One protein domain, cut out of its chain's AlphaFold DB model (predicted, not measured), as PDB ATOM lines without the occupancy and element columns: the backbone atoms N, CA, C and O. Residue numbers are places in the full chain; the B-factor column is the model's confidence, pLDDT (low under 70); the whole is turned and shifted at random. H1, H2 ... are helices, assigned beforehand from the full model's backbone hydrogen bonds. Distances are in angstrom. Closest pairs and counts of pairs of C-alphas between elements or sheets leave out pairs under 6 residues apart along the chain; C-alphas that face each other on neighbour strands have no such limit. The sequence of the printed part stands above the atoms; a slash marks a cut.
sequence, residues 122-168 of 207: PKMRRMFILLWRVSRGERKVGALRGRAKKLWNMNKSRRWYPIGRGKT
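Overview. This is residues 122 to 168 of the 207 residues of an uncharacterized protein of marine sediment metagenome (UniProt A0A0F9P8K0). Two helices, the longer H1 and the shorter H2, pack together at a steep angle and run the same way; between them the chain folds back through a loop, residues 136 to 145. After H2 a stretch without a named element, residues 155 to 168, turns and runs back along H1 towards the level of H1's first residues. The printed part has 47 residues with two named helices, H1 then H2, and no named strand; the class is all helix, with under half of the residues, 23 of 47, in named elements. It is compact, with a radius of gyration of the C-alphas of 10.2 A, and spans 29 by 20 by 17 A.

Arrangement. H1, residues 122 to 135, is followed by a short link of 10 residues to H2, residues 146 to 154. H1 touches H2 with residues 127 to 131 alone. The closest C-alphas of the two helices, those of Met 127 and Ala 148, are 6.2 A apart. Their lines stand at a steep tilt of 43 degrees, and they run the same way. In H1 and H2 every O i to N i+4 pair is within hydrogen-bond range.

Along the chain. H1 begins at C-alpha 122, (6.130, -12.206, 55.965), and ends at C-alpha 135, (10.085, -11.479, 36.431), 19.9 A away. H2 is 12.8 A long from first to last C-alpha and ends at C-alpha 154, (-2.970, -11.680, 35.834).

Size, cuts and confidence. The two C-alphas farthest apart, those of Gly 142 and Gly 166, are 29.9 A apart, while the C-alphas of Pro 122 and Thr 168, the first and last printed, are 10.0 A apart. The printed part has no cut. The mean pLDDT of the printed part is 84.6, and residues 157 to 158 are under 70.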
ATOM      1  N   PRO A 122       4.898 -11.601  56.477       92.06
ATOM      2  CA  PRO A 122       6.130 -12.206  55.965       92.06
ATOM      3  C   PRO A 122       5.891 -13.113  54.749       92.06
ATOM      4  O   PRO A 122       6.660 -13.081  53.786       92.06
ATOM      5  N   LYS A 123       4.781 -13.870  54.743       90.19
ATOM      6  CA  LYS A 123       4.371 -14.719  53.609       90.19
ATOM      7  C   LYS A 123       4.146 -13.890  52.339       90.19
ATOM      8  O   LYS A 123       4.620 -14.273  51.270       90.19
ATOM      9  N   MET A 124       3.493 -12.730  52.449       86.56
ATOM     10  CA  MET A 124       3.313 -11.812  51.319       86.56
ATOM     11  C   MET A 124       4.647 -11.275  50.801       86.56
ATOM     12  O   MET A 124       4.864 -11.269  49.593       86.56
ATOM     13  N   ARG A 125       5.571 -10.874  51.683       86.38
ATOM     14  CA  ARG A 125       6.896 -10.392  51.255       86.38
ATOM     15  C   ARG A 125       7.658 -11.452  50.467       86.38
ATOM     16  O   ARG A 125       8.129 -11.160  49.371       86.38
ATOM     17  N   ARG A 126       7.709 -12.691  50.972       90.56
ATOM     18  CA  ARG A 126       8.342 -13.823  50.267       90.56
ATOM     19  C   ARG A 126       7.691 -14.074  48.909       90.56
ATOM     20  O   ARG A 126       8.392 -14.292  47.927       90.56
ATOM     21  N   MET A 127       6.363 -13.982  48.836       91.62
ATOM     22  CA  MET A 127       5.621 -14.115  47.583       91.62
ATOM     23  C   MET A 127       6.014 -13.038  46.559       91.62
ATOM     24  O   MET A 127       6.274 -13.369  45.407       91.62
ATOM     25  N   PHE A 128       6.088 -11.766  46.958       87.06
ATOM     26  CA  PHE A 128       6.492 -10.677  46.061       87.06
ATOM     27  C   PHE A 128       7.961 -10.773  45.630       87.06
ATOM     28  O   PHE A 128       8.272 -10.484  44.478       87.06
ATOM     29  N   ILE A 129       8.851 -11.247  46.506       89.69
ATOM     30  CA  ILE A 129      10.244 -11.559  46.146       89.69
ATOM     31  C   ILE A 129      10.290 -12.678  45.101       89.69
ATOM     32  O   ILE A 129      11.017 -12.572  44.119       89.69
ATOM     33  N   LEU A 130       9.498 -13.738  45.280       90.75
ATOM     34  CA  LEU A 130       9.435 -14.841  44.323       90.75
ATOM     35  C   LEU A 130       8.943 -14.366  42.947       90.75
ATOM     36  O   LEU A 130       9.538 -14.724  41.934       90.75
ATOM     37  N   LEU A 131       7.900 -13.533  42.916       88.75
ATOM     38  CA  LEU A 131       7.384 -12.929  41.684       88.75
ATOM     39  C   LEU A 131       8.425 -12.034  41.005       88.75
ATOM     40  O   LEU A 131       8.588 -12.102  39.792       88.75
ATOM     41  N   TRP A 132       9.172 -11.252  41.786       90.12
ATOM     42  CA  TRP A 132      10.270 -10.432  41.280       90.12
ATOM     43  C   TRP A 132      11.377 -11.271  40.632       90.12
ATOM     44  O   TRP A 132      11.752 -10.987  39.495       90.12
ATOM     45  N   ARG A 133      11.835 -12.345  41.288       90.94
ATOM     46  CA  ARG A 133      12.856 -13.257  40.733       90.94
ATOM     47  C   ARG A 133      12.399 -13.910  39.430       90.94
ATOM     48  O   ARG A 133      13.156 -13.941  38.466       90.94
ATOM     49  N   VAL A 134      11.147 -14.370  39.372       91.38
ATOM     50  CA  VAL A 134      10.570 -14.911  38.129       91.38
ATOM     51  C   VAL A 134      10.495 -13.832  37.045       91.38
ATOM     52  O   VAL A 134      10.860 -14.096  35.907       91.38
ATOM     53  N   SER A 135      10.125 -12.594  37.393       89.38
ATOM     54  CA  SER A 135      10.085 -11.479  36.431       89.38
ATOM     55  C   SER A 135      11.446 -11.066  35.870       89.38
ATOM     56  O   SER A 135      11.496 -10.429  34.823       89.38
ATOM     57  N   ARG A 136      12.543 -11.418  36.549       90.56
ATOM     58  CA  ARG A 136      13.921 -11.191  36.091       90.56
ATOM     59  C   ARG A 136      14.510 -12.372  35.315       90.56
ATOM     60  O   ARG A 136      15.661 -12.296  34.914       90.56
ATOM     61  N   GLY A 137      13.772 -13.473  35.164       90.88
ATOM     62  CA  GLY A 137      14.294 -14.712  34.578       90.88
ATOM     63  C   GLY A 137      15.166 -15.550  35.523       90.88
ATOM     64  O   GLY A 137      15.554 -16.654  35.165       90.88
ATOM     65  N   GLU A 138      15.409 -15.103  36.762       92.19
ATOM     66  CA  GLU A 138      16.205 -15.841  37.763       92.19
ATOM     67  C   GLU A 138      15.510 -17.127  38.248       92.19
ATOM     68  O   GLU A 138      16.116 -17.984  38.892       92.19
ATOM     69  N   ARG A 139      14.201 -17.258  38.000       91.88
ATOM     70  CA  ARG A 139      13.417 -18.461  38.296       91.88
ATOM     71  C   ARG A 139      12.402 -18.745  37.200       91.88
ATOM     72  O   ARG A 139      11.761 -17.837  36.679       91.88
ATOM     73  N   LYS A 140      12.169 -20.032  36.933       92.81
ATOM     74  CA  LYS A 140      11.133 -20.494  35.998       92.81
ATOM     75  C   LYS A 140       9.728 -20.200  36.541       92.81
ATOM     76  O   LYS A 140       9.461 -20.388  37.729       92.81
ATOM     77  N   VAL A 141       8.794 -19.846  35.654       89.88
ATOM     78  CA  VAL A 141       7.372 -19.590  35.983       89.88
ATOM     79  C   VAL A 141       6.708 -20.794  36.667       89.88
ATOM     80  O   VAL A 141       5.853 -20.617  37.535       89.88
ATOM     81  N   GLY A 142       7.146 -22.018  36.349       91.62
ATOM     82  CA  GLY A 142       6.672 -23.253  36.985       91.62
ATOM     83  C   GLY A 142       6.908 -23.325  38.502       91.62
ATOM     84  O   GLY A 142       6.201 -24.052  39.195       91.62
ATOM     85  N   ALA A 143       7.834 -22.525  39.045       89.12
ATOM     86  CA  ALA A 143       8.066 -22.430  40.487       89.12
ATOM     87  C   ALA A 143       6.945 -21.677  41.233       89.12
ATOM     88  O   ALA A 143       6.864 -21.735  42.462       89.12
ATOM     89  N   LEU A 144       6.078 -20.952  40.519       90.69
ATOM     90  CA  LEU A 144       4.960 -20.233  41.117       90.69
ATOM     91  C   LEU A 144       3.804 -21.186  41.431       90.69
ATOM     92  O   LEU A 144       3.287 -21.882  40.559       90.69
ATOM     93  N   ARG A 145       3.326 -21.154  42.680       91.44
ATOM     94  CA  ARG A 145       2.160 -21.923  43.150       91.44
ATOM     95  C   ARG A 145       1.108 -21.012  43.790       91.44
ATOM     96  O   ARG A 145       1.388 -19.864  44.148       91.44
ATOM     97  N   GLY A 146      -0.123 -21.513  43.911       88.69
ATOM     98  CA  GLY A 146      -1.216 -20.853  44.635       88.69
ATOM     99  C   GLY A 146      -1.458 -19.395  44.218       88.69
ATOM    100  O   GLY A 146      -1.637 -19.082  43.040       88.69
ATOM    101  N   ARG A 147      -1.470 -18.482  45.201       78.81
ATOM    102  CA  ARG A 147      -1.725 -17.047  44.982       78.81
ATOM    103  C   ARG A 147      -0.674 -16.380  44.091       78.81
ATOM    104  O   ARG A 147      -1.050 -15.521  43.299       78.81
ATOM    105  N   ALA A 148       0.592 -16.790  44.174       83.38
ATOM    106  CA  ALA A 148       1.666 -16.239  43.348       83.38
ATOM    107  C   ALA A 148       1.428 -16.540  41.861       83.38
ATOM    108  O   ALA A 148       1.467 -15.635  41.035       83.38
ATOM    109  N   LYS A 149       1.063 -17.786  41.528       86.75
ATOM    110  CA  LYS A 149       0.720 -18.183  40.151       86.75
ATOM    111  C   LYS A 149      -0.487 -17.410  39.618       86.75
ATOM    112  O   LYS A 149      -0.458 -16.928  38.490       86.75
ATOM    113  N   LYS A 150      -1.529 -17.238  40.446       77.06
ATOM    114  CA  LYS A 150      -2.712 -16.429  40.093       77.06
ATOM    115  C   LYS A 150      -2.324 -14.983  39.770       77.06
ATOM    116  O   LYS A 150      -2.751 -14.455  38.752       77.06
ATOM    117  N   LEU A 151      -1.502 -14.367  40.620       78.12
ATOM    118  CA  LEU A 151      -1.027 -12.995  40.445       78.12
ATOM    119  C   LEU A 151      -0.160 -12.830  39.190       78.12
ATOM    120  O   LEU A 151      -0.379 -11.893  38.430       78.12
ATOM    121  N   TRP A 152       0.759 -13.760  38.939       82.75
ATOM    122  CA  TRP A 152       1.580 -13.774  37.729       82.75
ATOM    123  C   TRP A 152       0.744 -13.889  36.456       82.75
ATOM    124  O   TRP A 152       0.914 -13.101  35.536       82.75
ATOM    125  N   ASN A 153      -0.217 -14.816  36.421       80.19
ATOM    126  CA  ASN A 153      -1.097 -14.986  35.264       80.19
ATOM    127  C   ASN A 153      -1.942 -13.742  34.969       80.19
ATOM    128  O   ASN A 153      -2.272 -13.506  33.812       80.19
ATOM    129  N   MET A 154      -2.276 -12.958  35.998       70.19
ATOM    130  CA  MET A 154      -2.970 -11.680  35.834       70.19
ATOM    131  C   MET A 154      -2.080 -10.592  35.219       70.19
ATOM    132  O   MET A 154      -2.621  -9.677  34.614       70.19
ATOM    133  N   ASN A 155      -0.751 -10.678  35.354       73.12
ATOM    134  CA  ASN A 155       0.198  -9.688  34.827       73.12
ATOM    135  C   ASN A 155       1.482 -10.359  34.315       73.12
ATOM    136  O   ASN A 155       2.562 -10.175  34.884       73.12
ATOM    137  N   LYS A 156       1.361 -11.155  33.247       73.19
ATOM    138  CA  LYS A 156       2.491 -11.903  32.670       73.19
ATOM    139  C   LYS A 156       3.548 -11.000  32.030       73.19
ATOM    140  O   LYS A 156       4.713 -11.367  32.002       73.19
ATOM    141  N   SER A 157       3.139  -9.836  31.529       68.25
ATOM    142  CA  SER A 157       3.989  -8.886  30.801       68.25
ATOM    143  C   SER A 157       4.786  -7.943  31.703       68.25
ATOM    144  O   SER A 157       5.540  -7.115  31.202       68.25
ATOM    145  N   ARG A 158       4.612  -8.012  33.029       69.38
ATOM    146  CA  ARG A 158       5.101  -6.966  33.930       69.38
ATOM    147  C   ARG A 158       6.278  -7.389  34.778       69.38
ATOM    148  O   ARG A 158       6.342  -8.498  35.307       69.38
ATOM    149  N   ARG A 159       7.159  -6.418  35.005       78.19
ATOM    150  CA  ARG A 159       8.210  -6.511  36.007       78.19
ATOM    151  C   ARG A 159       7.600  -6.363  37.397       78.19
ATOM    152  O   ARG A 159       6.949  -5.367  37.708       78.19
ATOM    153  N   TRP A 160       7.803  -7.375  38.229       81.69
ATOM    154  CA  TRP A 160       7.357  -7.359  39.618       81.69
ATOM    155  C   TRP A 160       8.415  -6.674  40.481       81.69
ATOM    156  O   TRP A 160       9.565  -6.580  40.078       81.69
ATOM    157  N   TYR A 161       8.050  -6.210  41.674       82.69
ATOM    158  CA  TYR A 161       9.003  -5.636  42.627       82.69
ATOM    159  C   TYR A 161       8.730  -6.170  44.034       82.69
ATOM    160  O   TYR A 161       7.569  -6.425  44.381       82.69
ATOM    161  N   PRO A 162       9.769  -6.339  44.865       83.50
ATOM    162  CA  PRO A 162       9.585  -6.719  46.254       83.50
ATOM    163  C   PRO A 162       8.886  -5.600  47.038       83.50
ATOM    164  O   PRO A 162       8.996  -4.412  46.730       83.50
ATOM    165  N   ILE A 163       8.184  -5.976  48.108       79.25
ATOM    166  CA  ILE A 163       7.641  -4.993  49.050       79.25
ATOM    167  C   ILE A 163       8.807  -4.418  49.865       79.25
ATOM    168  O   ILE A 163       9.480  -5.164  50.577       79.25
ATOM    169  N   GLY A 164       9.014  -3.099  49.786       75.88
ATOM    170  CA  GLY A 164      10.080  -2.396  50.511       75.88
ATOM    171  C   GLY A 164      10.066  -2.673  52.018       75.88
ATOM    172  O   GLY A 164       8.997  -2.845  52.613       75.88
ATOM    173  N   ARG A 165      11.248  -2.736  52.644       77.38
ATOM    174  CA  ARG A 165      11.415  -3.172  54.045       77.38
ATOM    175  C   ARG A 165      10.547  -2.359  55.021       77.38
ATOM    176  O   ARG A 165       9.803  -2.965  55.783       77.38
ATOM    177  N   GLY A 166      10.491  -1.034  54.873       77.38
ATOM    178  CA  GLY A 166       9.663  -0.149  55.710       77.38
ATOM    179  C   GLY A 166       8.143  -0.191  55.470       77.38
ATOM    180  O   GLY A 166       7.388   0.397  56.237       77.38
ATOM    181  N   LYS A 167       7.639  -0.880  54.433       77.69
ATOM    182  CA  LYS A 167       6.190  -0.927  54.156       77.69
ATOM    183  C   LYS A 167       5.488  -1.985  55.002       77.69
ATOM    184  O   LYS A 167       5.481  -3.158  54.642       77.69
ATOM    185  N   THR A 168       4.858  -1.560  56.090       84.31
ATOM    186  CA  THR A 168       4.080  -2.430  56.990       84.31
ATOM    187  C   THR A 168       2.667  -2.716  56.485       84.31
ATOM    188  O   THR A 168       2.090  -3.732  56.857       84.31
TER     189      THR A 168